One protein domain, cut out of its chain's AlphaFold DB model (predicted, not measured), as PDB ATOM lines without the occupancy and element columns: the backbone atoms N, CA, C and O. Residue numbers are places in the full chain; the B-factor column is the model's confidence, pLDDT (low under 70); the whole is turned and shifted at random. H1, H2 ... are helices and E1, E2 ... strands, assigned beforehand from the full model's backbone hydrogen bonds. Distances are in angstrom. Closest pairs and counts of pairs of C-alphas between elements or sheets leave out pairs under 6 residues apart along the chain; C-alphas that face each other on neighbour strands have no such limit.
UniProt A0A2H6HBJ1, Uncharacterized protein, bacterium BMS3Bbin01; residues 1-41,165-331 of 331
ATOM      1  N   MET A   1      -8.516  18.684 303.180       47.03
ATOM      2  CA  MET A   1      -8.238  19.876 302.355       47.03
ATOM      3  C   MET A   1      -8.179  19.380 300.935       47.03
ATOM      4  O   MET A   1      -7.293  18.581 300.651       47.03
ATOM      5  N   ASP A   2      -9.142  19.765 300.104       66.06
ATOM      6  CA  ASP A   2      -9.226  19.261 298.734       66.06
ATOM      7  C   ASP A   2      -7.959  19.608 297.959       66.06
ATOM      8  O   ASP A   2      -7.404  20.706 298.090       66.06
ATOM      9  N   ARG A   3      -7.442  18.626 297.212       78.31
ATOM     10  CA  ARG A   3      -6.291  18.828 296.327       78.31
ATOM     11  C   ARG A   3      -6.657  19.893 295.279       78.31
ATOM     12  O   ARG A   3      -7.798  19.905 294.810       78.31
ATOM     13  N   PRO A   4      -5.703  20.758 294.893       88.06
ATOM     14  CA  PRO A   4      -5.959  21.757 293.867       88.06
ATOM     15  C   PRO A   4      -6.301  21.095 292.532       88.06
ATOM     16  O   PRO A   4      -6.091  19.891 292.329       88.06
ATOM     17  N   LEU A   5      -6.826  21.886 291.599       90.75
ATOM     18  CA  LEU A   5      -6.919  21.459 290.208       90.75
ATOM     19  C   LEU A   5      -5.514  21.115 289.703       90.75
ATOM     20  O   LEU A   5      -4.597  21.923 289.820       90.75
ATOM     21  N   GLY A   6      -5.339  19.903 289.176       93.75
ATOM     22  CA  GLY A   6      -4.036  19.462 288.680       93.75
ATOM     23  C   GLY A   6      -3.689  20.120 287.349       93.75
ATOM     24  O   GLY A   6      -2.567  20.586 287.166       93.75
ATOM     25  N   ILE A   7      -4.658  20.166 286.428       97.38
ATOM     26  CA  ILE A   7      -4.500  20.767 285.104       97.38
ATOM     27  C   ILE A   7      -5.739  21.608 284.782       97.38
ATOM     28  O   ILE A   7      -6.869  21.137 284.914       97.38
ATOM     29  N   VAL A   8      -5.526  22.845 284.338       98.31
ATOM     30  CA  VAL A   8      -6.558  23.723 283.785       98.31
ATOM     31  C   VAL A   8      -6.245  23.968 282.316       98.31
ATOM     32  O   VAL A   8      -5.229  24.576 281.988       98.31
ATOM     33  N   LEU A   9      -7.132  23.516 281.434       98.69
ATOM     34  CA  LEU A   9      -7.108  23.869 280.022       98.69
ATOM     35  C   LEU A   9      -7.786  25.231 279.867       98.69
ATOM     36  O   LEU A   9      -9.006  25.347 280.014       98.69
ATOM     37  N   LEU A  10      -6.996  26.270 279.607       98.56
ATOM     38  CA  LEU A  10      -7.479  27.624 279.367       98.56
ATOM     39  C   LEU A  10      -7.748  27.796 277.870       98.56
ATOM     40  O   LEU A  10      -6.840  28.070 277.085       98.56
ATOM     41  N   LEU A  11      -9.006  27.612 277.470       98.69
ATOM     42  CA  LEU A  11      -9.408  27.500 276.066       98.69
ATOM     43  C   LEU A  11     -10.238  28.704 275.632       98.69
ATOM     44  O   LEU A  11     -11.040  29.220 276.404       98.69
ATOM     45  N   ALA A  12     -10.045  29.177 274.402       97.56
ATOM     46  CA  ALA A  12     -10.836  30.257 273.815       97.56
ATOM     47  C   ALA A  12     -10.422  30.519 272.368       97.56
ATOM     48  O   ALA A  12      -9.255  30.310 272.025       97.56
ATOM     49  N   LEU A  13     -11.293  31.150 271.579       97.38
ATOM     50  CA  LEU A  13     -10.868  31.816 270.343       97.38
ATOM     51  C   LEU A  13      -9.759  32.864 270.618       97.38
ATOM     52  O   LEU A  13      -9.576  33.304 271.769       97.38
ATOM     53  N   PRO A  14      -8.994  33.300 269.603       95.00
ATOM     54  CA  PRO A  14      -8.018  34.373 269.761       95.00
ATOM     55  C   PRO A  14      -8.635  35.656 270.334       95.00
ATOM     56  O   PRO A  14      -9.828  35.912 270.187       95.00
ATOM     57  N   ALA A  15      -7.829  36.465 271.025       93.81
ATOM     58  CA  ALA A  15      -8.244  37.736 271.639       93.81
ATOM     59  C   ALA A  15      -9.416  37.677 272.647       93.81
ATOM     60  O   ALA A  15      -9.870  38.719 273.117       93.81
ATOM     61  N   SER A  16      -9.872  36.484 273.036       95.56
ATOM     62  CA  SER A  16     -11.037  36.313 273.911       95.56
ATOM     63  C   SER A  16     -10.793  36.659 275.375       95.56
ATOM     64  O   SER A  16     -11.759  36.692 276.120       95.56
ATOM     65  N   GLY A  17      -9.558  36.923 275.815       94.44
ATOM     66  CA  GLY A  17      -9.264  37.280 277.211       94.44
ATOM     67  C   GLY A  17      -8.434  36.266 278.008       94.44
ATOM     68  O   GLY A  17      -8.322  36.423 279.220       94.44
ATOM     69  N   LYS A  18      -7.887  35.217 277.375       94.44
ATOM     70  CA  LYS A  18      -7.114  34.162 278.062       94.44
ATOM     71  C   LYS A  18      -5.897  34.723 278.794       94.44
ATOM     72  O   LYS A  18      -5.790  34.605 280.011       94.44
ATOM     73  N   SER A  19      -5.029  35.422 278.070       91.81
ATOM     74  CA  SER A  19      -3.803  35.994 278.623       91.81
ATOM     75  C   SER A  19      -4.085  37.088 279.661       91.81
ATOM     76  O   SER A  19      -3.326  37.255 280.613       91.81
ATOM     77  N   GLU A  20      -5.195  37.814 279.514       95.06
ATOM     78  CA  GLU A  20      -5.700  38.774 280.493       95.06
ATOM     79  C   GLU A  20      -6.157  38.092 281.792       95.06
ATOM     80  O   GLU A  20      -5.754  38.523 282.872       95.06
ATOM     81  N   ILE A  21      -6.926  37.000 281.705       95.81
ATOM     82  CA  ILE A  21      -7.307  36.179 282.866       95.81
ATOM     83  C   ILE A  21      -6.063  35.586 283.528       95.81
ATOM     84  O   ILE A  21      -5.925  35.663 284.745       95.81
ATOM     85  N   ARG A  22      -5.114  35.065 282.746       94.25
ATOM     86  CA  ARG A  22      -3.838  34.546 283.254       94.25
ATOM     87  C   ARG A  22      -3.057  35.617 284.018       94.25
ATOM     88  O   ARG A  22      -2.586  35.369 285.124       94.25
ATOM     89  N   ARG A  23      -2.970  36.832 283.467       94.06
ATOM     90  CA  ARG A  23      -2.335  37.989 284.122       94.06
ATOM     91  C   ARG A  23      -3.048  38.377 285.415       94.06
ATOM     92  O   ARG A  23      -2.382  38.718 286.389       94.06
ATOM     93  N   TYR A  24      -4.376  38.323 285.428       95.94
ATOM     94  CA  TYR A  24      -5.163  38.561 286.630       95.94
ATOM     95  C   TYR A  24      -4.883  37.507 287.706       95.94
ATOM     96  O   TYR A  24      -4.499  37.871 288.815       95.94
ATOM     97  N   LEU A  25      -4.984  36.218 287.374       95.25
ATOM     98  CA  LEU A  25      -4.732  35.119 288.310       95.25
ATOM     99  C   LEU A  25      -3.306  35.168 288.878       95.25
ATOM    100  O   LEU A  25      -3.122  35.019 290.081       95.25
ATOM    101  N   ALA A  26      -2.310  35.478 288.042       92.88
ATOM    102  CA  ALA A  26      -0.917  35.638 288.464       92.88
ATOM    103  C   ALA A  26      -0.678  36.837 289.404       92.88
ATOM    104  O   ALA A  26       0.340  36.886 290.089       92.88
ATOM    105  N   SER A  27      -1.589  37.817 289.437       93.50
ATOM    106  CA  SER A  27      -1.494  38.971 290.342       93.50
ATOM    107  C   SER A  27      -2.030  38.690 291.750       93.50
ATOM    108  O   SER A  27      -1.830  39.500 292.658       93.50
ATOM    109  N   LEU A  28      -2.730  37.569 291.939       94.62
ATOM    110  CA  LEU A  28      -3.394  37.255 293.194       94.62
ATOM    111  C   LEU A  28      -2.412  36.729 294.244       94.62
ATOM    112  O   LEU A  28      -1.491  35.977 293.919       94.62
ATOM    113  N   PRO A  29      -2.641  37.035 295.533       95.69
ATOM    114  CA  PRO A  29      -1.951  36.341 296.608       95.69
ATOM    115  C   PRO A  29      -2.211  34.823 296.541       95.69
ATOM    116  O   PRO A  29      -3.361  34.426 296.332       95.69
ATOM    117  N   PRO A  30      -1.213  33.958 296.815       94.56
ATOM    118  CA  PRO A  30      -1.382  32.503 296.720       94.56
ATOM    119  C   PRO A  30      -2.543  31.940 297.548       94.56
ATOM    120  O   PRO A  30      -3.224  31.016 297.115       94.56
ATOM    121  N   HIS A  31      -2.814  32.517 298.725       94.81
ATOM    122  CA  HIS A  31      -3.931  32.078 299.565       94.81
ATOM    123  C   HIS A  31      -5.299  32.366 298.930       94.81
ATOM    124  O   HIS A  31      -6.192  31.545 299.079       94.81
ATOM    125  N   VAL A  32      -5.436  33.478 298.192       96.19
ATOM    126  CA  VAL A  32      -6.657  33.828 297.441       96.19
ATOM    127  C   VAL A  32      -6.811  32.896 296.245       96.19
ATOM    128  O   VAL A  32      -7.882  32.340 296.032       96.19
ATOM    129  N   ALA A  33      -5.727  32.664 295.494       96.06
ATOM    130  CA  ALA A  33      -5.738  31.713 294.382       96.06
ATOM    131  C   ALA A  33      -6.200  30.316 294.835       96.06
ATOM    132  O   ALA A  33      -6.990  29.654 294.154       96.06
ATOM    133  N   ARG A  34      -5.760  29.901 296.028       94.81
ATOM    134  CA  ARG A  34      -6.152  28.625 296.609       94.81
ATOM    135  C   ARG A  34      -7.588  28.610 297.128       94.81
ATOM    136  O   ARG A  34      -8.296  27.657 296.825       94.81
ATOM    137  N   SER A  35      -8.018  29.603 297.905       94.50
ATOM    138  CA  SER A  35      -9.362  29.601 298.505       94.50
ATOM    139  C   SER A  35     -10.469  29.789 297.474       94.50
ATOM    140  O   SER A  35     -11.498  29.128 297.557       94.50
ATOM    141  N   ASP A  36     -10.246  30.667 296.500       95.69
ATOM    142  CA  ASP A  36     -11.322  31.170 295.644       95.69
ATOM    143  C   ASP A  36     -11.410  30.404 294.321       95.69
ATOM    144  O   ASP A  36     -12.478  30.330 293.713       95.69
ATOM    145  N   PHE A  37     -10.293  29.814 293.882       96.31
ATOM    146  CA  PHE A  37     -10.186  29.131 292.589       96.31
ATOM    147  C   PHE A  37      -9.653  27.692 292.696       96.31
ATOM    148  O   PHE A  37      -9.594  26.989 291.690       96.31
ATOM    149  N   ASN A  38      -9.286  27.226 293.899       95.06
ATOM    150  CA  ASN A  38      -8.630  25.930 294.135       95.06
ATOM    151  C   ASN A  38      -7.400  25.701 293.236       95.06
ATOM    152  O   ASN A  38      -7.157  24.600 292.735       95.06
ATOM    153  N   LEU A  39      -6.625  26.767 293.028       95.94
ATOM    154  CA  LEU A  39      -5.382  26.742 292.266       95.94
ATOM    155  C   LEU A  39      -4.177  26.635 293.205       95.94
ATOM    156  O   LEU A  39      -4.130  27.257 294.268       95.94
ATOM    157  N   GLY A  40      -3.199  25.832 292.800       95.00
ATOM    158  CA  GLY A  40      -1.849  25.859 293.346       95.00
ATOM    159  C   GLY A  40      -0.985  26.959 292.729       95.00
ATOM    160  O   GLY A  40      -1.466  27.730 291.892       95.00
ATOM    161  N   PRO A  41       0.313  27.018 293.081       94.69
ATOM    162  CA  PRO A  41       1.302  27.688 292.243       94.69
ATOM    163  C   PRO A  41       1.178  27.181 290.801       94.69
ATOM    164  O   PRO A  41       1.046  25.978 290.572       94.69
ATOM    165  N   VAL A 165      -0.953  22.946 286.596       97.19
ATOM    166  CA  VAL A 165      -0.563  23.250 285.215       97.19
ATOM    167  C   VAL A 165      -1.702  24.007 284.541       97.19
ATOM    168  O   VAL A 165      -2.827  23.523 284.492       97.19
ATOM    169  N   VAL A 166      -1.421  25.186 283.999       97.62
ATOM    170  CA  VAL A 166      -2.342  25.930 283.139       97.62
ATOM    171  C   VAL A 166      -1.849  25.777 281.706       97.62
ATOM    172  O   VAL A 166      -0.802  26.307 281.345       97.62
ATOM    173  N   MET A 167      -2.596  25.019 280.908       98.00
ATOM    174  CA  MET A 167      -2.298  24.774 279.500       98.00
ATOM    175  C   MET A 167      -3.239  25.614 278.638       98.00
ATOM    176  O   MET A 167      -4.454  25.423 278.661       98.00
ATOM    177  N   GLU A 168      -2.681  26.566 277.902       96.00
ATOM    178  CA  GLU A 168      -3.413  27.516 277.070       96.00
ATOM    179  C   GLU A 168      -3.259  27.179 275.588       96.00
ATOM    180  O   GLU A 168      -2.147  27.006 275.095       96.00
ATOM    181  N   PHE A 169      -4.385  27.143 274.873       97.31
ATOM    182  CA  PHE A 169      -4.397  27.115 273.413       97.31
ATOM    183  C   PHE A 169      -5.739  27.592 272.842       97.31
ATOM    184  O   PHE A 169      -6.771  27.621 273.520       97.31
ATOM    185  N   ALA A 170      -5.727  28.005 271.573       97.06
ATOM    186  CA  ALA A 170      -6.915  28.422 270.827       97.06
ATOM    187  C   ALA A 170      -7.196  27.455 269.681       97.06
ATOM    188  O   ALA A 170      -6.300  27.164 268.897       97.06
ATOM    189  N   ARG A 171      -8.439  26.987 269.536       97.56
ATOM    190  CA  ARG A 171      -8.855  26.170 268.387       97.56
ATOM    191  C   ARG A 171     -10.198  26.645 267.860       97.56
ATOM    192  O   ARG A 171     -11.000  27.220 268.598       97.56
ATOM    193  N   GLY A 172     -10.415  26.393 266.580       97.44
ATOM    194  CA  GLY A 172     -11.629  26.727 265.861       97.44
ATOM    195  C   GLY A 172     -11.669  25.995 264.528       97.44
ATOM    196  O   GLY A 172     -10.963  25.002 264.333       97.44
ATOM    197  N   GLY A 173     -12.509  26.480 263.627       97.69
ATOM    198  CA  GLY A 173     -12.537  26.045 262.242       97.69
ATOM    199  C   GLY A 173     -12.997  27.153 261.298       97.69
ATOM    200  O   GLY A 173     -13.342  28.255 261.747       97.69
ATOM    201  N   PRO A 174     -13.039  26.860 259.989       97.62
ATOM    202  CA  PRO A 174     -13.404  27.834 258.972       97.62
ATOM    203  C   PRO A 174     -14.790  28.419 259.200       97.62
ATOM    204  O   PRO A 174     -15.731  27.717 259.591       97.62
ATOM    205  N   ARG A 175     -14.954  29.708 258.905       96.38
ATOM    206  CA  ARG A 175     -16.260  30.362 258.977       96.38
ATOM    207  C   ARG A 175     -17.295  29.625 258.130       96.38
ATOM    208  O   ARG A 175     -17.054  29.278 256.979       96.38
ATOM    209  N   GLY A 176     -18.485  29.449 258.698       95.06
ATOM    210  CA  GLY A 176     -19.590  28.754 258.035       95.06
ATOM    211  C   GLY A 176     -19.522  27.231 258.141       95.06
ATOM    212  O   GLY A 176     -20.419  26.563 257.630       95.06
ATOM    213  N   SER A 177     -18.512  26.679 258.826       96.69
ATOM    214  CA  SER A 177     -18.485  25.257 259.168       96.69
ATOM    215  C   SER A 177     -19.676  24.876 260.048       96.69
ATOM    216  O   SER A 177     -20.158  25.670 260.860       96.69
ATOM    217  N   VAL A 178     -20.140  23.639 259.893       95.31
ATOM    218  CA  VAL A 178     -21.225  23.052 260.688       95.31
ATOM    219  C   VAL A 178     -20.660  22.118 261.753       95.31
ATOM    220  O   VAL A 178     -19.558  21.598 261.605       95.31
ATOM    221  N   MET A 179     -21.418  21.912 262.830       96.94
ATOM    222  CA  MET A 179     -21.004  21.044 263.931       96.94
ATOM    223  C   MET A 179     -21.362  19.571 263.667       96.94
ATOM    224  O   MET A 179     -22.414  19.303 263.082       96.94
ATOM    225  N   PRO A 180     -20.549  18.611 264.143       95.50
ATOM    226  CA  PRO A 180     -19.230  18.827 264.744       95.50
ATOM    227  C   PRO A 180     -18.197  19.277 263.706       95.50
ATOM    228  O   PRO A 180     -18.252  18.842 262.555       95.50
ATOM    229  N   LEU A 181     -17.225  20.092 264.130       97.44
ATOM    230  CA  LEU A 181     -16.092  20.439 263.274       97.44
ATOM    231  C   LEU A 181     -15.332  19.162 262.865       97.44
ATOM    232  O   LEU A 181     -15.070  18.308 263.723       97.44
ATOM    233  N   PRO A 182     -15.010  18.985 261.570       95.62
ATOM    234  CA  PRO A 182     -14.258  17.824 261.121       95.62
ATOM    235  C   PRO A 182     -12.786  17.950 261.543       95.62
ATOM    236  O   PRO A 182     -12.246  19.057 261.525       95.62
ATOM    237  N   PRO A 183     -12.095  16.842 261.869       95.69
ATOM    238  CA  PRO A 183     -10.644  16.858 262.015       95.69
ATOM    239  C   PRO A 183      -9.958  17.454 260.771       95.69
ATOM    240  O   PRO A 183     -10.410  17.175 259.657       95.69
ATOM    241  N   PRO A 184      -8.869  18.224 260.935       96.25
ATOM    242  CA  PRO A 184      -8.154  18.510 262.184       96.25
ATOM    243  C   PRO A 184      -8.614  19.807 262.899       96.25
ATOM    244  O   PRO A 184      -7.834  20.432 263.613       96.25
ATOM    245  N   PHE A 185      -9.870  20.236 262.727       97.81
ATOM    246  CA  PHE A 185     -10.387  21.476 263.319       97.81
ATOM    247  C   PHE A 185     -11.067  21.275 264.680       97.81
ATOM    248  O   PHE A 185     -11.577  20.201 265.007       97.81
ATOM    249  N   GLY A 186     -11.139  22.365 265.447       98.00
ATOM    250  CA  GLY A 186     -11.904  22.451 266.687       98.00
ATOM    251  C   GLY A 186     -11.232  21.845 267.919       98.00
ATOM    252  O   GLY A 186     -10.203  21.163 267.861       98.00
ATOM    253  N   TYR A 187     -11.838  22.105 269.075       98.62
ATOM    254  CA  TYR A 187     -11.420  21.526 270.343       98.62
ATOM    255  C   TYR A 187     -11.669  20.025 270.382       98.62
ATOM    256  O   TYR A 187     -10.899  19.327 271.035       98.62
ATOM    257  N   ARG A 188     -12.671  19.495 269.664       98.31
ATOM    258  CA  ARG A 188     -12.917  18.048 269.626       98.31
ATOM    259  C   ARG A 188     -11.684  17.288 269.145       98.31
ATOM    260  O   ARG A 188     -11.284  16.311 269.774       98.31
ATOM    261  N   TYR A 189     -11.094  17.737 268.037       98.44
ATOM    262  CA  TYR A 189      -9.878  17.140 267.499       98.44
ATOM    263  C   TYR A 189      -8.690  17.386 268.430       98.44
ATOM    264  O   TYR A 189      -8.047  16.426 268.847       98.44
ATOM    265  N   ALA A 190      -8.436  18.639 268.819       98.44
ATOM    266  CA  ALA A 190      -7.273  18.970 269.641       98.44
ATOM    267  C   ALA A 190      -7.271  18.217 270.982       98.44
ATOM    268  O   ALA A 190      -6.283  17.578 271.326       98.44
ATOM    269  N   LEU A 191      -8.392  18.194 271.708       98.69
ATOM    270  CA  LEU A 191      -8.493  17.455 272.969       98.69
ATOM    271  C   LEU A 191      -8.219  15.957 272.775       98.69
ATOM    272  O   LEU A 191      -7.579  15.350 273.627       98.69
ATOM    273  N   SER A 192      -8.627  15.363 271.647       98.00
ATOM    274  CA  SER A 192      -8.357  13.943 271.374       98.00
ATOM    275  C   SER A 192      -6.872  13.606 271.183       98.00
ATOM    276  O   SER A 192      -6.495  12.442 271.304       98.00
ATOM    277  N   MET A 193      -6.034  14.614 270.923       98.12
ATOM    278  CA  MET A 193      -4.585  14.463 270.765       98.12
ATOM    279  C   MET A 193      -3.829  14.495 272.102       98.12
ATOM    280  O   MET A 193      -2.682  14.060 272.150       98.12
ATOM    281  N   LEU A 194      -4.441  14.993 273.184       98.50
ATOM    282  CA  LEU A 194      -3.819  15.032 274.514       98.50
ATOM    283  C   LEU A 194      -3.733  13.626 275.117       98.50
ATOM    284  O   LEU A 194      -4.620  12.798 274.908       98.50
ATOM    285  N   SER A 195      -2.688  13.347 275.896       97.88
ATOM    286  CA  SER A 195      -2.495  12.039 276.529       97.88
ATOM    287  C   SER A 195      -3.607  11.687 277.538       97.88
ATOM    288  O   SER A 195      -4.201  12.574 278.162       97.88
ATOM    289  N   PRO A 196      -3.857  10.382 277.790       98.12
ATOM    290  CA  PRO A 196      -4.796   9.924 278.824       98.12
ATOM    291  C   PRO A 196      -4.546  10.516 280.219       98.12
ATOM    292  O   PRO A 196      -5.465  10.647 281.027       98.12
ATOM    293  N   GLU A 197      -3.295  10.858 280.523       95.94
ATOM    294  CA  GLU A 197      -2.914  11.461 281.798       95.94
ATOM    295  C   GLU A 197      -3.409  12.905 281.915       95.94
ATOM    296  O   GLU A 197      -3.946  13.276 282.957       95.94
ATOM    297  N   ILE A 198      -3.294  13.701 280.847       97.81
ATOM    298  CA  ILE A 198      -3.849  15.055 280.830       97.81
ATOM    299  C   ILE A 198      -5.374  14.981 280.885       97.81
ATOM    300  O   ILE A 198      -5.989  15.612 281.744       97.81
ATOM    301  N   LEU A 199      -5.982  14.159 280.026       98.25
ATOM    302  CA  LEU A 199      -7.439  14.039 279.924       98.25
ATOM    303  C   LEU A 199      -8.103  13.566 281.224       98.25
ATOM    304  O   LEU A 199      -9.214  13.985 281.518       98.25
ATOM    305  N   SER A 200      -7.428  12.737 282.027       95.44
ATOM    306  CA  SER A 200      -7.971  12.256 283.308       95.44
ATOM    307  C   SER A 200      -7.872  13.268 284.458       95.44
ATOM    308  O   SER A 200      -8.501  13.075 285.494       95.44
ATOM    309  N   ARG A 201      -7.086  14.341 284.306       94.75
ATOM    310  CA  ARG A 201      -6.799  15.318 285.376       94.75
ATOM    311  C   ARG A 201      -7.256  16.739 285.051       94.75
ATOM    312  O   ARG A 201      -7.243  17.597 285.938       94.75
ATOM    313  N   ALA A 202      -7.571  16.999 283.788       97.69
ATOM    314  CA  ALA A 202      -7.860  18.319 283.263       97.69
ATOM    315  C   ALA A 202      -9.289  18.787 283.550       97.69
ATOM    316  O   ALA A 202     -10.253  18.046 283.383       97.69
ATOM    317  N   ALA A 203      -9.410  20.070 283.883       98.31
ATOM    318  CA  ALA A 203     -10.652  20.828 283.821       98.31
ATOM    319  C   ALA A 203     -10.526  21.935 282.762       98.31
ATOM    320  O   ALA A 203      -9.464  22.534 282.608       98.31
ATOM    321  N   ILE A 204     -11.599  22.226 282.032       98.81
ATOM    322  CA  ILE A 204     -11.647  23.225 280.964       98.81
ATOM    323  C   ILE A 204     -12.253  24.522 281.497       98.81
ATOM    324  O   ILE A 204     -13.450  24.598 281.782       98.81
ATOM    325  N   LEU A 205     -11.448  25.581 281.542       98.69
ATOM    326  CA  LEU A 205     -11.951  26.945 281.651       98.69
ATOM    327  C   LEU A 205     -12.020  27.539 280.246       98.69
ATOM    328  O   LEU A 205     -10.995  27.883 279.656       98.69
ATOM    329  N   TYR A 206     -13.232  27.661 279.704       98.69
ATOM    330  CA  TYR A 206     -13.436  28.246 278.384       98.69
ATOM    331  C   TYR A 206     -13.831  29.723 278.486       98.69
ATOM    332  O   TYR A 206     -14.858  30.070 279.073       98.69
ATOM    333  N   VAL A 207     -13.022  30.606 277.899       98.50
ATOM    334  CA  VAL A 207     -13.286  32.049 277.850       98.50
ATOM    335  C   VAL A 207     -14.152  32.343 276.633       98.50
ATOM    336  O   VAL A 207     -13.686  32.319 275.495       98.50
ATOM    337  N   TRP A 208     -15.429  32.614 276.871       98.06
ATOM    338  CA  TRP A 208     -16.425  32.649 275.814       98.06
ATOM    339  C   TRP A 208     -16.629  34.050 275.246       98.06
ATOM    340  O   TRP A 208     -17.017  34.978 275.953       98.06
ATOM    341  N   VAL A 209     -16.452  34.172 273.936       97.31
ATOM    342  CA  VAL A 209     -16.875  35.309 273.109       97.31
ATOM    343  C   VAL A 209     -17.565  34.768 271.856       97.31
ATOM    344  O   VAL A 209     -17.414  33.590 271.535       97.31
ATOM    345  N   SER A 210     -18.307  35.598 271.121       96.31
ATOM    346  CA  SER A 210     -18.694  35.214 269.757       96.31
ATOM    347  C   SER A 210     -17.496  35.338 268.800       96.31
ATOM    348  O   SER A 210     -16.589  36.134 269.070       96.31
ATOM    349  N   PRO A 211     -17.478  34.630 267.656       95.88
ATOM    350  CA  PRO A 211     -16.442  34.819 266.638       95.88
ATOM    351  C   PRO A 211     -16.336  36.268 266.130       95.88
ATOM    352  O   PRO A 211     -15.252  36.754 265.812       95.88
ATOM    353  N   GLU A 212     -17.454  36.995 266.055       95.12
ATOM    354  CA  GLU A 212     -17.482  38.429 265.723       95.12
ATOM    355  C   GLU A 212     -16.747  39.262 266.777       95.12
ATOM    356  O   GLU A 212     -15.942  40.131 266.435       95.12
ATOM    357  N   GLU A 213     -17.007  38.983 268.053       96.31
ATOM    358  CA  GLU A 213     -16.412  39.705 269.171       96.31
ATOM    359  C   GLU A 213     -14.919  39.386 269.313       96.31
ATOM    360  O   GLU A 213     -14.108  40.293 269.502       96.31
ATOM    361  N   SER A 214     -14.531  38.123 269.113       96.62
ATOM    362  CA  SER A 214     -13.130  37.702 269.001       96.62
ATOM    363  C   SER A 214     -12.393  38.511 267.925       96.62
ATOM    364  O   SER A 214     -11.362  39.124 268.211       96.62
ATOM    365  N   ARG A 215     -12.954  38.616 266.710       95.25
ATOM    366  CA  ARG A 215     -12.383  39.419 265.610       95.25
ATOM    367  C   ARG A 215     -12.302  40.908 265.939       95.25
ATOM    368  O   ARG A 215     -11.273  41.534 265.682       95.25
ATOM    369  N   ARG A 216     -13.352  41.489 266.535       95.25
ATOM    370  CA  ARG A 216     -13.356  42.897 266.969       95.25
ATOM    371  C   ARG A 216     -12.228  43.166 267.970       95.25
ATOM    372  O   ARG A 216     -11.397  44.041 267.724       95.25
ATOM    373  N   LYS A 217     -12.150  42.373 269.043       94.06
ATOM    374  CA  LYS A 217     -11.115  42.487 270.084       94.06
ATOM    375  C   LYS A 217      -9.712  42.240 269.534       94.06
ATOM    376  O   LYS A 217      -8.759  42.886 269.969       94.06
ATOM    377  N   ASN A 218      -9.575  41.332 268.568       93.88
ATOM    378  CA  ASN A 218      -8.309  41.051 267.905       93.88
ATOM    379  C   ASN A 218      -7.782  42.270 267.129       93.88
ATOM    380  O   ASN A 218      -6.611  42.618 267.274       93.88
ATOM    381  N   ARG A 219      -8.646  42.975 266.385       92.06
ATOM    382  CA  ARG A 219      -8.267  44.224 265.702       92.06
ATOM    383  C   ARG A 219      -7.862  45.329 266.678       92.06
ATOM    384  O   ARG A 219      -6.918  46.058 266.408       92.06
ATOM    385  N   GLU A 220      -8.540  45.436 267.818       89.88
ATOM    386  CA  GLU A 220      -8.252  46.471 268.822       89.88
ATOM    387  C   GLU A 220      -6.962  46.230 269.609       89.88
ATOM    388  O   GLU A 220      -6.301  47.184 270.022       89.88
ATOM    389  N   ARG A 221      -6.597  44.964 269.853       85.25
ATOM    390  CA  ARG A 221      -5.371  44.635 270.596       85.25
ATOM    391  C   ARG A 221      -4.115  44.701 269.735       85.25
ATOM    392  O   ARG A 221      -3.040  44.901 270.298       85.25
ATOM    393  N   ALA A 222      -4.258  44.510 268.422       84.56
ATOM    394  CA  ALA A 222      -3.152  44.455 267.481       84.56
ATOM    395  C   ALA A 222      -2.389  45.785 267.472       84.56
ATOM    396  O   ALA A 222      -2.930  46.835 267.121       84.56
ATOM    397  N   ARG A 223      -1.113  45.743 267.859       79.81
ATOM    398  CA  ARG A 223      -0.204  46.891 267.774       79.81
ATOM    399  C   ARG A 223       0.889  46.599 266.746       79.81
ATOM    400  O   ARG A 223       1.465  45.514 266.803       79.81
ATOM    401  N   PRO A 224       1.221  47.543 265.844       75.62
ATOM    402  CA  PRO A 224       2.328  47.357 264.909       75.62
ATOM    403  C   PRO A 224       3.631  46.995 265.638       75.62
ATOM    404  O   PRO A 224       4.008  47.676 266.592       75.62
ATOM    405  N   GLY A 225       4.302  45.926 265.198       72.12
ATOM    406  CA  GLY A 225       5.572  45.460 265.769       72.12
ATOM    407  C   GLY A 225       5.465  44.736 267.117       72.12
ATOM    408  O   GLY A 225       6.485  44.511 267.764       72.12
ATOM    409  N   ALA A 226       4.256  44.373 267.562       72.69
ATOM    410  CA  ALA A 226       4.031  43.646 268.813       72.69
ATOM    411  C   ALA A 226       3.834  42.132 268.612       72.69
ATOM    412  O   ALA A 226       3.222  41.480 269.457       72.69
ATOM    413  N   ASP A 227       4.362  41.563 267.526       66.25
ATOM    414  CA  ASP A 227       4.154  40.155 267.150       66.25
ATOM    415  C   ASP A 227       4.759  39.169 268.166       66.25
ATOM    416  O   ASP A 227       4.268  38.059 268.328       66.25
ATOM    417  N   GLY A 228       5.775  39.581 268.931       64.12
ATOM    418  CA  GLY A 228       6.300  38.800 270.064       64.12
ATOM    419  C   GLY A 228       5.509  38.964 271.372       64.12
ATOM    420  O   GLY A 228       5.809  38.309 272.367       64.12
ATOM    421  N   SER A 229       4.514  39.857 271.428       74.69
ATOM    422  CA  SER A 229       3.767  40.159 272.653       74.69
ATOM    423  C   SER A 229       2.503  39.319 272.768       74.69
ATOM    424  O   SER A 229       1.557  39.488 272.006       74.69
ATOM    425  N   ILE A 230       2.393  38.510 273.819       73.56
ATOM    426  CA  ILE A 230       1.178  37.723 274.081       73.56
ATOM    427  C   ILE A 230      -0.069  38.620 274.279       73.56
ATOM    428  O   ILE A 230      -1.166  38.272 273.850       73.56
ATOM    429  N   LEU A 231       0.091  39.813 274.863       71.31
ATOM    430  CA  LEU A 231      -1.021  40.733 275.151       71.31
ATOM    431  C   LEU A 231      -1.433  41.619 273.964       71.31
ATOM    432  O   LEU A 231      -2.535  42.174 273.971       71.31
ATOM    433  N   HIS A 232      -0.552  41.796 272.978       74.88
ATOM    434  CA  HIS A 232      -0.724  42.795 271.916       74.88
ATOM    435  C   HIS A 232      -0.543  42.251 270.493       74.88
ATOM    436  O   HIS A 232      -0.719  43.013 269.541       74.88
ATOM    437  N   HIS A 233      -0.239  40.960 270.321       80.38
ATOM    438  CA  HIS A 233      -0.202  40.354 268.993       80.38
ATOM    439  C   HIS A 233      -1.613  40.283 268.398       80.38
ATOM    440  O   HIS A 233      -2.581  39.875 269.049       80.38
ATOM    441  N   GLY A 234      -1.734  40.695 267.141       85.44
ATOM    442  CA  GLY A 234      -2.929  40.479 266.337       85.44
ATOM    443  C   GLY A 234      -2.804  39.180 265.557       85.44
ATOM    444  O   GLY A 234      -1.727  38.837 265.085       85.44
ATOM    445  N   VAL A 235      -3.911  38.467 265.397       90.25
ATOM    446  CA  VAL A 235      -4.017  37.378 264.424       90.25
ATOM    447  C   VAL A 235      -4.500  37.969 263.088       90.25
ATOM    448  O   VAL A 235      -5.432  38.777 263.110       90.25
ATOM    449  N   PRO A 236      -3.902  37.636 261.933       92.44
ATOM    450  CA  PRO A 236      -4.355  38.153 260.639       92.44
ATOM    451  C   PRO A 236      -5.836  37.857 260.360       92.44
ATOM    452  O   PRO A 236      -6.346  36.811 260.748       92.44
ATOM    453  N   GLU A 237      -6.543  38.744 259.652       93.25
ATOM    454  CA  GLU A 237      -7.983  38.547 259.379       93.25
ATOM    455  C   GLU A 237      -8.244  37.269 258.560       93.25
ATOM    456  O   GLU A 237      -9.196  36.551 258.845       93.25
ATOM    457  N   ALA A 238      -7.372  36.937 257.599       95.12
ATOM    458  CA  ALA A 238      -7.494  35.702 256.821       95.12
ATOM    459  C   ALA A 238      -7.405  34.453 257.714       95.12
ATOM    460  O   ALA A 238      -8.214  33.541 257.573       95.12
ATOM    461  N   VAL A 239      -6.492  34.459 258.691       95.81
ATOM    462  CA  VAL A 239      -6.373  33.413 259.719       95.81
ATOM    463  C   VAL A 239      -7.625  33.359 260.595       95.81
ATOM    464  O   VAL A 239      -8.181  32.289 260.829       95.81
ATOM    465  N   MET A 240      -8.115  34.516 261.053       96.56
ATOM    466  CA  MET A 240      -9.325  34.585 261.877       96.56
ATOM    467  C   MET A 240     -10.545  33.986 261.169       96.56
ATOM    468  O   MET A 240     -11.367  33.350 261.817       96.56
ATOM    469  N   GLU A 241     -10.683  34.180 259.859       95.94
ATOM    470  CA  GLU A 241     -11.801  33.640 259.078       95.94
ATOM    471  C   GLU A 241     -11.609  32.151 258.728       95.94
ATOM    472  O   GLU A 241     -12.579  31.388 258.757       95.94
ATOM    473  N   ALA A 242     -10.379  31.732 258.412       96.19
ATOM    474  CA  ALA A 242     -10.068  30.376 257.958       96.19
ATOM    475  C   ALA A 242      -9.928  29.356 259.099       96.19
ATOM    476  O   ALA A 242     -10.329  28.211 258.935       96.19
ATOM    477  N   GLU A 243      -9.395  29.753 260.253       95.62
ATOM    478  CA  GLU A 243      -9.035  28.822 261.338       95.62
ATOM    479  C   GLU A 243      -9.826  29.087 262.628       95.62
ATOM    480  O   GLU A 243      -9.920  28.223 263.498       95.62
ATOM    481  N   TYR A 244     -10.448  30.265 262.746       97.00
ATOM    482  CA  TYR A 244     -11.165  30.718 263.947       97.00
ATOM    483  C   TYR A 244     -12.538  31.331 263.646       97.00
ATOM    484  O   TYR A 244     -13.092  32.074 264.463       97.00
ATOM    485  N   GLY A 245     -13.097  31.039 262.471       97.00
ATOM    486  CA  GLY A 245     -14.375  31.593 262.038       97.00
ATOM    487  C   GLY A 245     -15.553  31.095 262.877       97.00
ATOM    488  O   GLY A 245     -16.560  31.794 262.994       97.00
ATOM    489  N   VAL A 246     -15.414  29.907 263.472       97.50
ATOM    490  CA  VAL A 246     -16.296  29.306 264.485       97.50
ATOM    491  C   VAL A 246     -15.468  28.440 265.453       97.50
ATOM    492  O   VAL A 246     -14.326  28.102 265.147       97.50
ATOM    493  N   ASP A 247     -16.044  28.024 266.585       97.19
ATOM    494  CA  ASP A 247     -15.531  26.915 267.405       97.19
ATOM    495  C   ASP A 247     -16.648  25.935 267.789       97.19
ATOM    496  O   ASP A 247     -17.833  26.230 267.621       97.19
ATOM    497  N   ASP A 248     -16.261  24.762 268.282       97.94
ATOM    498  CA  ASP A 248     -17.140  23.653 268.653       97.94
ATOM    499  C   ASP A 248     -17.352  23.505 270.167       97.94
ATOM    500  O   ASP A 248     -18.001  22.549 270.592       97.94
ATOM    501  N   MET A 249     -16.877  24.436 271.005       98.12
ATOM    502  CA  MET A 249     -16.974  24.288 272.464       98.12
ATOM    503  C   MET A 249     -18.427  24.261 272.936       98.12
ATOM    504  O   MET A 249     -18.784  23.523 273.856       98.12
ATOM    505  N   ALA A 250     -19.291  25.060 272.301       97.25
ATOM    506  CA  ALA A 250     -20.701  25.059 272.654       97.25
ATOM    507  C   ALA A 250     -21.372  23.716 272.359       97.25
ATOM    508  O   ALA A 250     -22.031  23.157 273.235       97.25
ATOM    509  N   TRP A 251     -21.109  23.178 271.169       98.12
ATOM    510  CA  TRP A 251     -21.590  21.868 270.752       98.12
ATOM    511  C   TRP A 251     -21.035  20.743 271.634       98.12
ATOM    512  O   TRP A 251     -21.783  19.838 271.988       98.12
ATOM    513  N   LEU A 252     -19.760  20.811 272.032       98.44
ATOM    514  CA  LEU A 252     -19.123  19.826 272.914       98.44
ATOM    515  C   LEU A 252     -19.776  19.760 274.298       98.44
ATOM    516  O   LEU A 252     -20.010  18.669 274.804       98.44
ATOM    517  N   LEU A 253     -20.096  20.915 274.886       97.94
ATOM    518  CA  LEU A 253     -20.797  20.993 276.172       97.94
ATOM    519  C   LEU A 253     -22.233  20.457 276.084       97.94
ATOM    520  O   LEU A 253     -22.700  19.804 277.007       97.94
ATOM    521  N   GLU A 254     -22.936  20.742 274.986       97.56
ATOM    522  CA  GLU A 254     -24.319  20.288 274.768       97.56
ATOM    523  C   GLU A 254     -24.410  18.802 274.409       97.56
ATOM    524  O   GLU A 254     -25.397  18.148 274.732       97.56
ATOM    525  N   SER A 255     -23.386  18.275 273.735       96.88
ATOM    526  CA  SER A 255     -23.332  16.881 273.280       96.88
ATOM    527  C   SER A 255     -22.722  15.934 274.311       96.88
ATOM    528  O   SER A 255     -22.686  14.728 274.065       96.88
ATOM    529  N   SER A 256     -22.213  16.463 275.425       97.25
ATOM    530  CA  SER A 256     -21.687  15.651 276.515       97.25
ATOM    531  C   SER A 256     -22.801  14.839 277.175       97.25
ATOM    532  O   SER A 256     -23.891  15.344 277.444       97.25
ATOM    533  N   ASP A 257     -22.513  13.574 277.458       94.88
ATOM    534  CA  ASP A 257     -23.401  12.660 278.174       94.88
ATOM    535  C   ASP A 257     -23.419  12.910 279.692       94.88
ATOM    536  O   ASP A 257     -24.319  12.422 280.377       94.88
ATOM    537  N   ILE A 258     -22.487  13.720 280.211       95.88
ATOM    538  CA  ILE A 258     -22.460  14.153 281.613       95.88
ATOM    539  C   ILE A 258     -22.551  15.689 281.684       95.88
ATOM    540  O   ILE A 258     -21.636  16.380 281.221       95.88
ATOM    541  N   PRO A 259     -23.618  16.260 282.282       95.19
ATOM    542  CA  PRO A 259     -23.760  17.706 282.435       95.19
ATOM    543  C   PRO A 259     -22.549  18.359 283.109       95.19
ATOM    544  O   PRO A 259     -21.995  17.820 284.062       95.19
ATOM    545  N   GLY A 260     -22.153  19.541 282.629       96.50
ATOM    546  CA  GLY A 260     -20.994  20.265 283.170       96.50
ATOM    547  C   GLY A 260     -19.639  19.723 282.708       96.50
ATOM    548  O   GLY A 260     -18.607  20.124 283.242       96.50
ATOM    549  N   THR A 261     -19.616  18.834 281.711       98.38
ATOM    550  CA  THR A 261     -18.375  18.257 281.178       98.38
ATOM    551  C   THR A 261     -18.292  18.344 279.653       98.38
ATOM    552  O   THR A 261     -19.273  18.641 278.973       98.38
ATOM    553  N   VAL A 262     -17.106  18.064 279.116       98.56
ATOM    554  CA  VAL A 262     -16.852  17.786 277.700       98.56
ATOM    555  C   VAL A 262     -16.427  16.325 277.563       98.56
ATOM    556  O   VAL A 262     -15.409  15.924 278.133       98.56
ATOM    557  N   THR A 263     -17.176  15.546 276.779       98.31
ATOM    558  CA  THR A 263     -16.839  14.147 276.472       98.31
ATOM    559  C   THR A 263     -15.771  14.075 275.383       98.31
ATOM    560  O   THR A 263     -15.975  14.516 274.248       98.31
ATOM    561  N   VAL A 264     -14.634  13.461 275.703       98.38
ATOM    562  CA  VAL A 264     -13.514  13.236 274.785       98.38
ATOM    563  C   VAL A 264     -13.367  11.739 274.534       98.38
ATOM    564  O   VAL A 264     -13.103  10.961 275.446       98.38
ATOM    565  N   ASN A 265     -13.517  11.336 273.273       97.00
ATOM    566  CA  ASN A 265     -13.270   9.966 272.829       97.00
ATOM    567  C   ASN A 265     -11.858   9.899 272.245       97.00
ATOM    568  O   ASN A 265     -11.626  10.406 271.146       97.00
ATOM    569  N   ALA A 266     -10.919   9.311 272.980       96.56
ATOM    570  CA  ALA A 266      -9.509   9.271 272.605       96.56
ATOM    571  C   ALA A 266      -8.827   8.039 273.198       96.56
ATOM    572  O   ALA A 266      -9.250   7.524 274.229       96.56
ATOM    573  N   HIS A 267      -7.760   7.554 272.559       96.50
ATOM    574  CA  HIS A 267      -6.945   6.446 273.087       96.50
ATOM    575  C   HIS A 267      -7.751   5.180 273.434       96.50
ATOM    576  O   HIS A 267      -7.444   4.482 274.398       96.50
ATOM    577  N   GLY A 268      -8.823   4.906 272.679       96.62
ATOM    578  CA  GLY A 268      -9.729   3.775 272.927       96.62
ATOM    579  C   GLY A 268     -10.570   3.893 274.205       96.62
ATOM    580  O   GLY A 268     -11.123   2.894 274.655       96.62
ATOM    581  N   ARG A 269     -10.654   5.086 274.804       96.31
ATOM    582  CA  ARG A 269     -11.359   5.369 276.058       96.31
ATOM    583  C   ARG A 269     -12.257   6.597 275.910       96.31
ATOM    584  O   ARG A 269     -12.089   7.412 275.001       96.31
ATOM    585  N   VAL A 270     -13.199   6.722 276.838       97.38
ATOM    586  CA  VAL A 270     -14.029   7.916 277.012       97.38
ATOM    587  C   VAL A 270     -13.535   8.655 278.249       97.38
ATOM    588  O   VAL A 270     -13.320   8.038 279.291       97.38
ATOM    589  N   PHE A 271     -13.333   9.960 278.117       97.88
ATOM    590  CA  PHE A 271     -13.000  10.865 279.212       97.88
ATOM    591  C   PHE A 271     -14.081  11.934 279.323       97.88
ATOM    592  O   PHE A 271     -14.575  12.418 278.304       97.88
ATOM    593  N   HIS A 272     -14.386  12.352 280.545       98.19
ATOM    594  CA  HIS A 272     -15.294  13.459 280.825       98.19
ATOM    595  C   HIS A 272     -14.510  14.546 281.542       98.19
ATOM    596  O   HIS A 272     -14.091  14.366 282.682       98.19
ATOM    597  N   LEU A 273     -14.267  15.660 280.860       98.25
ATOM    598  CA  LEU A 273     -13.504  16.771 281.422       98.25
ATOM    599  C   LEU A 273     -14.485  17.789 282.009       98.25
ATOM    600  O   LEU A 273     -15.273  18.332 281.232       98.25
ATOM    601  N   PRO A 274     -14.446  18.102 283.320       98.19
ATOM    602  CA  PRO A 274     -15.186  19.227 283.891       98.19
ATOM    603  C   PRO A 274     -14.968  20.487 283.065       98.19
ATOM    604  O   PRO A 274     -13.825  20.817 282.752       98.19
ATOM    605  N   ALA A 275     -16.030  21.190 282.696       98.44
ATOM    606  CA  ALA A 275     -15.937  22.312 281.777       98.44
ATOM    607  C   ALA A 275     -16.921  23.423 282.136       98.44
ATOM    608  O   ALA A 275     -18.117  23.197 282.307       98.44
ATOM    609  N   ALA A 276     -16.422  24.655 282.199       98.19
ATOM    610  CA  ALA A 276     -17.223  25.818 282.546       98.19
ATOM    611  C   ALA A 276     -16.838  27.031 281.695       98.19
ATOM    612  O   ALA A 276     -15.678  27.225 281.320       98.19
ATOM    613  N   ARG A 277     -17.841  27.865 281.391       98.12
ATOM    614  CA  ARG A 277     -17.664  29.083 280.592       98.12
ATOM    615  C   ARG A 277     -17.523  30.311 281.481       98.12
ATOM    616  O   ARG A 277     -18.416  30.590 282.286       98.12
ATOM    617  N   PHE A 278     -16.463  31.075 281.250       98.44
ATOM    618  CA  PHE A 278     -16.372  32.480 281.637       98.44
ATOM    619  C   PHE A 278     -17.005  33.323 280.525       98.44
ATOM    620  O   PHE A 278     -16.492  33.339 279.403       98.44
ATOM    621  N   ASP A 279     -18.130  33.991 280.793       97.19
ATOM    622  CA  ASP A 279     -18.832  34.773 279.767       97.19
ATOM    623  C   ASP A 279     -18.163  36.137 279.559       97.19
ATOM    624  O   ASP A 279     -18.287  37.049 280.378       97.19
ATOM    625  N   ASN A 280     -17.465  36.270 278.432       97.38
ATOM    626  CA  ASN A 280     -16.767  37.482 278.027       97.38
ATOM    627  C   ASN A 280     -17.344  38.108 276.749       97.38
ATOM    628  O   ASN A 280     -16.675  38.918 276.104       97.38
ATOM    629  N   ARG A 281     -18.572  37.735 276.353       95.25
ATOM    630  CA  ARG A 281     -19.240  38.285 275.156       95.25
ATOM    631  C   ARG A 281     -19.496  39.784 275.270       95.25
ATOM    632  O   ARG A 281     -19.516  40.486 274.266       95.25
ATOM    633  N   VAL A 282     -19.691  40.260 276.498       93.69
ATOM    634  CA  VAL A 282     -19.486  41.662 276.861       93.69
ATOM    635  C   VAL A 282     -18.090  41.737 277.455       93.69
ATOM    636  O   VAL A 282     -17.818  41.027 278.418       93.69
ATOM    637  N   ASP A 283     -17.216  42.556 276.877       93.62
ATOM    638  CA  ASP A 283     -15.802  42.573 277.241       93.62
ATOM    639  C   ASP A 283     -15.579  42.951 278.714       93.62
ATOM    640  O   ASP A 283     -15.816  44.083 279.134       93.62
ATOM    641  N   ARG A 284     -15.096  41.983 279.491       95.00
ATOM    642  CA  ARG A 284     -14.723  42.089 280.907       95.00
ATOM    643  C   ARG A 284     -13.220  41.992 281.117       95.00
ATOM    644  O   ARG A 284     -12.783  41.988 282.257       95.00
ATOM    645  N   THR A 285     -12.412  41.839 280.069       95.88
ATOM    646  CA  THR A 285     -10.998  41.465 280.248       95.88
ATOM    647  C   THR A 285     -10.023  42.465 279.660       95.88
ATOM    648  O   THR A 285      -8.906  42.555 280.153       95.88
ATOM    649  N   SER A 286     -10.389  43.229 278.625       93.50
ATOM    650  CA  SER A 286      -9.409  44.076 277.923       93.50
ATOM    651  C   SER A 286      -8.736  45.129 278.814       93.50
ATOM    652  O   SER A 286      -7.576  45.466 278.569       93.50
ATOM    653  N   PHE A 287      -9.400  45.608 279.875       94.19
ATOM    654  CA  PHE A 287      -8.802  46.551 280.828       94.19
ATOM    655  C   PHE A 287      -7.588  45.960 281.572       94.19
ATOM    656  O   PHE A 287      -6.678  46.700 281.950       94.19
ATOM    657  N   LEU A 288      -7.518  44.628 281.721       94.62
ATOM    658  CA  LEU A 288      -6.427  43.924 282.408       94.62
ATOM    659  C   LEU A 288      -5.086  44.025 281.662       94.62
ATOM    660  O   LEU A 288      -4.034  43.717 282.224       94.62
ATOM    661  N   ARG A 289      -5.093  44.501 280.409       91.25
ATOM    662  CA  ARG A 289      -3.874  44.825 279.648       91.25
ATOM    663  C   ARG A 289      -3.129  46.033 280.211       91.25
ATOM    664  O   ARG A 289      -1.940  46.179 279.946       91.25
ATOM    665  N   ALA A 290      -3.816  46.913 280.944       91.25
ATOM    666  CA  ALA A 290      -3.180  48.036 281.618       91.25
ATOM    667  C   ALA A 290      -2.291  47.558 282.781       91.25
ATOM    668  O   ALA A 290      -2.323  46.393 283.195       91.25
ATOM    669  N   ASP A 291      -1.499  48.473 283.332       90.12
ATOM    670  CA  ASP A 291      -0.755  48.214 284.564       90.12
ATOM    671  C   ASP A 291      -1.713  47.845 285.709       90.12
ATOM    672  O   ASP A 291      -2.737  48.520 285.856       90.12
ATOM    673  N   PRO A 292      -1.388  46.846 286.558       90.94
ATOM    674  CA  PRO A 292      -2.274  46.405 287.640       90.94
ATOM    675  C   PRO A 292      -2.744  47.521 288.575       90.94
ATOM    676  O   PRO A 292      -3.892  47.534 289.007       90.94
ATOM    677  N   GLY A 293      -1.896  48.526 288.824       92.06
ATOM    678  CA  GLY A 293      -2.255  49.698 289.631       92.06
ATOM    679  C   GLY A 293      -3.306  50.625 289.003       92.06
ATOM    680  O   GLY A 293      -3.752  51.561 289.659       92.06
ATOM    681  N   ARG A 294      -3.691  50.401 287.740       94.19
ATOM    682  CA  ARG A 294      -4.707  51.177 287.005       94.19
ATOM    683  C   ARG A 294      -5.996  50.399 286.755       94.19
ATOM    684  O   ARG A 294      -6.895  50.922 286.102       94.19
ATOM    685  N   TRP A 295      -6.086  49.158 287.221       96.50
ATOM    686  CA  TRP A 295      -7.276  48.341 287.027       96.50
ATOM    687  C   TRP A 295      -8.460  48.903 287.835       96.50
ATOM    688  O   TRP A 295      -8.320  49.119 289.043       96.50
ATOM    689  N   PRO A 296      -9.630  49.150 287.213       96.56
ATOM    690  CA  PRO A 296     -10.785  49.690 287.923       96.56
ATOM    691  C   PRO A 296     -11.300  48.705 288.992       96.56
ATOM    692  O   PRO A 296     -11.591  47.551 288.664       96.56
ATOM    693  N   PRO A 297     -11.462  49.120 290.266       95.81
ATOM    694  CA  PRO A 297     -11.836  48.199 291.346       95.81
ATOM    695  C   PRO A 297     -13.182  47.488 291.151       95.81
ATOM    696  O   PRO A 297     -13.367  46.359 291.607       95.81
ATOM    697  N   ASN A 298     -14.145  48.144 290.502       96.44
ATOM    698  CA  ASN A 298     -15.443  47.563 290.163       96.44
ATOM    699  C   ASN A 298     -15.326  46.498 289.064       96.44
ATOM    700  O   ASN A 298     -15.977  45.462 289.159       96.44
ATOM    701  N   GLU A 299     -14.481  46.725 288.058       96.19
ATOM    702  CA  GLU A 299     -14.274  45.772 286.964       96.19
ATOM    703  C   GLU A 299     -13.490  44.543 287.436       96.19
ATOM    704  O   GLU A 299     -13.883  43.419 287.134       96.19
ATOM    705  N   ILE A 300     -12.460  44.728 288.276       96.44
ATOM    706  CA  ILE A 300     -11.741  43.610 288.913       96.44
ATOM    707  C   ILE A 300     -12.698  42.734 289.715       96.44
ATOM    708  O   ILE A 300     -12.640  41.512 289.616       96.44
ATOM    709  N   ARG A 301     -13.577  43.348 290.514       96.88
ATOM    710  CA  ARG A 301     -14.541  42.606 291.330       96.88
ATOM    711  C   ARG A 301     -15.474  41.764 290.465       96.88
ATOM    712  O   ARG A 301     -15.653  40.590 290.756       96.88
ATOM    713  N   ALA A 302     -15.992  42.334 289.378       96.56
ATOM    714  CA  ALA A 302     -16.854  41.613 288.450       96.56
ATOM    715  C   ALA A 302     -16.133  40.430 287.776       96.56
ATOM    716  O   ALA A 302     -16.716  39.357 287.631       96.56
ATOM    717  N   VAL A 303     -14.860  40.600 287.391       97.12
ATOM    718  CA  VAL A 303     -14.027  39.501 286.865       97.12
ATOM    719  C   VAL A 303     -13.806  38.426 287.926       97.12
ATOM    720  O   VAL A 303     -13.961  37.244 287.634       97.12
ATOM    721  N   HIS A 304     -13.473  38.828 289.152       98.00
ATOM    722  CA  HIS A 304     -13.219  37.920 290.266       98.00
ATOM    723  C   HIS A 304     -14.449  37.074 290.610       98.00
ATOM    724  O   HIS A 304     -14.349  35.854 290.677       98.00
ATOM    725  N   GLU A 305     -15.613  37.705 290.780       97.75
ATOM    726  CA  GLU A 305     -16.878  37.033 291.105       97.75
ATOM    727  C   GLU A 305     -17.297  36.050 290.002       97.75
ATOM    728  O   GLU A 305     -17.723  34.929 290.286       97.75
ATOM    729  N   GLU A 306     -17.125  36.432 288.733       97.75
ATOM    730  CA  GLU A 306     -17.418  35.547 287.607       97.75
ATOM    731  C   GLU A 306     -16.447  34.360 287.547       97.75
ATOM    732  O   GLU A 306     -16.882  33.225 287.360       97.75
ATOM    733  N   LEU A 307     -15.145  34.579 287.761       98.12
ATOM    734  CA  LEU A 307     -14.179  33.482 287.854       98.12
ATOM    735  C   LEU A 307     -14.494  32.564 289.040       98.12
ATOM    736  O   LEU A 307     -14.444  31.350 288.877       98.12
ATOM    737  N   GLN A 308     -14.881  33.102 290.200       97.69
ATOM    738  CA  GLN A 308     -15.228  32.285 291.368       97.69
ATOM    739  C   GLN A 308     -16.402  31.357 291.048       97.69
ATOM    740  O   GLN A 308     -16.371  30.170 291.372       97.69
ATOM    741  N   ARG A 309     -17.428  31.876 290.360       97.75
ATOM    742  CA  ARG A 309     -18.562  31.078 289.878       97.75
ATOM    743  C   ARG A 309     -18.105  29.961 288.934       97.75
ATOM    744  O   ARG A 309     -18.567  28.830 289.065       97.75
ATOM    745  N   VAL A 310     -17.213  30.271 287.992       97.94
ATOM    746  CA  VAL A 310     -16.672  29.304 287.021       97.94
ATOM    747  C   VAL A 310     -15.877  28.205 287.721       97.94
ATOM    748  O   VAL A 310     -16.162  27.031 287.512       97.94
ATOM    749  N   PHE A 311     -14.927  28.561 288.586       97.38
ATOM    750  CA  PHE A 311     -14.096  27.588 289.297       97.38
ATOM    751  C   PHE A 311     -14.895  26.725 290.274       97.38
ATOM    752  O   PHE A 311     -14.618  25.532 290.374       97.38
ATOM    753  N   ARG A 312     -15.928  27.277 290.924       96.12
ATOM    754  CA  ARG A 312     -16.869  26.482 291.724       96.12
ATOM    755  C   ARG A 312     -17.595  25.444 290.868       96.12
ATOM    756  O   ARG A 312     -17.617  24.278 291.231       96.12
ATOM    757  N   SER A 313     -18.103  25.838 289.700       96.31
ATOM    758  CA  SER A 313     -18.769  24.908 288.778       96.31
ATOM    759  C   SER A 313     -17.835  23.792 288.286       96.31
ATOM    760  O   SER A 313     -18.277  22.654 288.125       96.31
ATOM    761  N   LEU A 314     -16.543  24.087 288.085       96.44
ATOM    762  CA  LEU A 314     -15.538  23.068 287.758       96.44
ATOM    763  C   LEU A 314     -15.315  22.081 288.909       96.44
ATOM    764  O   LEU A 314     -15.166  20.888 288.656       96.44
ATOM    765  N   GLN A 315     -15.289  22.568 290.152       93.06
ATOM    766  CA  GLN A 315     -15.152  21.726 291.345       93.06
ATOM    767  C   GLN A 315     -16.373  20.824 291.521       93.06
ATOM    768  O   GLN A 315     -16.207  19.613 291.578       93.06
ATOM    769  N   GLU A 316     -17.580  21.389 291.475       93.31
ATOM    770  CA  GLU A 316     -18.841  20.641 291.583       93.31
ATOM    771  C   GLU A 316     -18.944  19.542 290.510       93.31
ATOM    772  O   GLU A 316     -19.314  18.408 290.800       93.31
ATOM    773  N   SER A 317     -18.563  19.854 289.265       93.50
ATOM    774  CA  SER A 317     -18.584  18.873 288.167       93.50
ATOM    775  C   SER A 317     -17.553  17.761 288.372       93.50
ATOM    776  O   SER A 317     -17.808  16.610 288.028       93.50
ATOM    777  N   ARG A 318     -16.384  18.086 288.936       91.00
ATOM    778  CA  ARG A 318     -15.346  17.101 289.252       91.00
ATOM    779  C   ARG A 318     -15.752  16.199 290.417       91.00
ATOM    780  O   ARG A 318     -15.591  14.993 290.310       91.00
ATOM    781  N   GLU A 319     -16.291  16.769 291.489       90.25
ATOM    782  CA  GLU A 319     -16.796  16.017 292.644       90.25
ATOM    783  C   GLU A 319     -17.895  15.041 292.216       90.25
ATOM    784  O   GLU A 319     -17.840  13.866 292.568       90.25
ATOM    785  N   ALA A 320     -18.819  15.484 291.357       89.69
ATOM    786  CA  ALA A 320     -19.826  14.604 290.778       89.69
ATOM    787  C   ALA A 320     -19.191  13.438 289.995       89.69
ATOM    788  O   ALA A 320     -19.597  12.292 290.166       89.69
ATOM    789  N   LEU A 321     -18.177  13.694 289.159       89.25
ATOM    790  CA  LEU A 321     -17.479  12.631 288.424       89.25
ATOM    791  C   LEU A 321     -16.779  11.629 289.349       89.25
ATOM    792  O   LEU A 321     -16.836  10.435 289.070       89.25
ATOM    793  N   ASP A 322     -16.150  12.090 290.431       84.62
ATOM    794  CA  ASP A 322     -15.490  11.216 291.405       84.62
ATOM    795  C   ASP A 322     -16.524  10.340 292.149       84.62
ATOM    796  O   ASP A 322     -16.293   9.146 292.348       84.62
ATOM    797  N   GLU A 323     -17.704  10.883 292.477       78.50
ATOM    798  CA  GLU A 323     -18.810  10.136 293.098       78.50
ATOM    799  C   GLU A 323     -19.415   9.064 292.171       78.50
ATOM    800  O   GLU A 323     -19.785   7.979 292.629       78.50
ATOM    801  N   PHE A 324     -19.507   9.333 290.863       65.25
ATOM    802  CA  PHE A 324     -19.993   8.362 289.871       65.25
ATOM    803  C   PHE A 324     -18.891   7.408 289.360       65.25
ATOM    804  O   PHE A 324     -19.194   6.318 288.864       65.25
ATOM    805  N   GLY A 325     -17.619   7.798 289.488       54.84
ATOM    806  CA  GLY A 325     -16.435   7.110 288.966       54.84
ATOM    807  C   GLY A 325     -16.039   5.832 289.710       54.84
ATOM    808  O   GLY A 325     -15.363   4.986 289.126       54.84
ATOM    809  N   ASP A 326     -16.537   5.618 290.933       37.78
ATOM    810  CA  ASP A 326     -16.303   4.390 291.719       37.78
ATOM    811  C   ASP A 326     -17.140   3.174 291.238       37.78
ATOM    812  O   ASP A 326     -17.124   2.102 291.846       37.78
ATOM    813  N   VAL A 327     -17.868   3.306 290.116       36.72
ATOM    814  CA  VAL A 327     -18.707   2.233 289.536       36.72
ATOM    815  C   VAL A 327     -18.129   1.635 288.238       36.72
ATOM    816  O   VAL A 327     -18.599   0.591 287.787       36.72
ATOM    817  N   CYS A 328     -17.068   2.205 287.653       34.66
ATOM    818  CA  CYS A 328     -16.444   1.674 286.429       34.66
ATOM    819  C   CYS A 328     -15.081   1.017 286.693       34.66
ATOM    820  O   CYS A 328     -14.051   1.445 286.176       34.66
ATOM    821  N   GLY A 329     -15.090  -0.061 287.480       29.70
ATOM    822  CA  GLY A 329     -14.047  -1.084 287.428       29.70
ATOM    823  C   GLY A 329     -14.312  -2.044 286.266       29.70
ATOM    824  O   GLY A 329     -15.417  -2.576 286.171       29.70
ATOM    825  N   ASP A 330     -13.309  -2.216 285.400       34.56
ATOM    826  CA  ASP A 330     -13.151  -3.247 284.362       34.56
ATOM    827  C   ASP A 330     -14.434  -3.935 283.864       34.56
ATOM    828  O   ASP A 330     -14.915  -4.910 284.457       34.56
ATOM    829  N   ARG A 331     -14.924  -3.506 282.695       30.31
ATOM    830  CA  ARG A 331     -15.640  -4.390 281.765       30.31
ATOM    831  C   ARG A 331     -15.214  -4.152 280.332       30.31
ATOM    832  O   ARG A 331     -15.176  -2.971 279.929       30.31
TER     833      ARG A 331
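Overview. This is residues 1 to 41 and 165 to 331 of the 331 residues of an uncharacterized protein of bacterium BMS3Bbin01 (UniProt A0A2H6HBJ1). A strongly twisted sheet of five strands forms the core, in three layers with the long helix H9 and the short H1 over one face and H3 and H7 over the other. H2 packs on H9 and H8 on H1, H5 and H6 lie off the sheet, and residues 322 to 331 stick out. The printed part has 208 residues, with nine named helices and five named strands in the order E1 H1 H2 E2 H3 H4 E3 H5 H6 H7 E4 E5 H8 H9; the sheet, order E2 E1 E3 E5 E4, is mixed, and so is the class, helices and strands. The whole is compact, radius of gyration of the C-alphas 17.3 A, and spans 57 by 43 by 26 A.

Along the chain. Find C-alpha 7 at (-4.500, 20.767, 285.104), where E1, residues 7 to 11, begins; then come H1, residues 18 to 26, and H2, 30 to 37. Past the cut look for E2, residues 165 to 169, H3, 186 to 193, H4, 196 to 201, and E3, 202 to 208, 18.3 A from first to last C-alpha. H5, residues 211 to 221, H6, 237 to 242, H7, 249 to 255, and E4, 261 to 266, follow. E5, residues 269 to 279, runs 30.6 A; after H8, residues 286 to 289, H9, 297 to 325, runs 41.4 A to C-alpha 325 at (-16.435, 7.110, 288.966).

Arrangement. Start at E1: it is parallel to E2, with N 8 and O 165 2.8 A apart, and to E3, with N 9 and O 203 2.8 A apart. E3 is parallel to E5, with N 204 and O 274 2.7 A apart; E4 and E5 form an antiparallel hairpin, with N 264 and O 271 2.8 A apart. E2, H3 H4, E3 is a split strand-helix-strand unit, two parallel strands with E1 between them, its crossover right-handed. H9 is on the sheet at a height of 8.6 A, C-alphas Pro 274 and Leu 314 being 5.5 A apart; H4 is on the same face. H2 touches residues 307 to 312 of H9 alone, closest C-alphas Phe 37 and Phe 311, 5.3 A. H1 touches H8, C-alphas Glu 20 and Leu 288 at 5.5 A. H3 touches H7, about perpendicular at 77 degrees, C-alphas Tyr 187 and Met 249 at 6.6 A. H5 and H6 are close but not clearly touching, C-alphas Arg 215 and Met 240 at 6.8 A. Every O i to N i+4 pair is within hydrogen-bond range in H1, H2, H3, H5, H6, H7 and H9; H4 has 1 of 2, and H8 is too short for one.

Size, cuts and confidence. The C-alphas of Pro 224 and Arg 331, the two farthest apart, stand 57.3 A from each other. Residues 42 to 164 are not printed; C-alphas 41 and 165 are 8.5 A apart across the cut. The links E2 to H3 and H5 to H6 are long. Look for pLDDT under 70 at residues 1 to 2, 227 to 228 and 324 to 331.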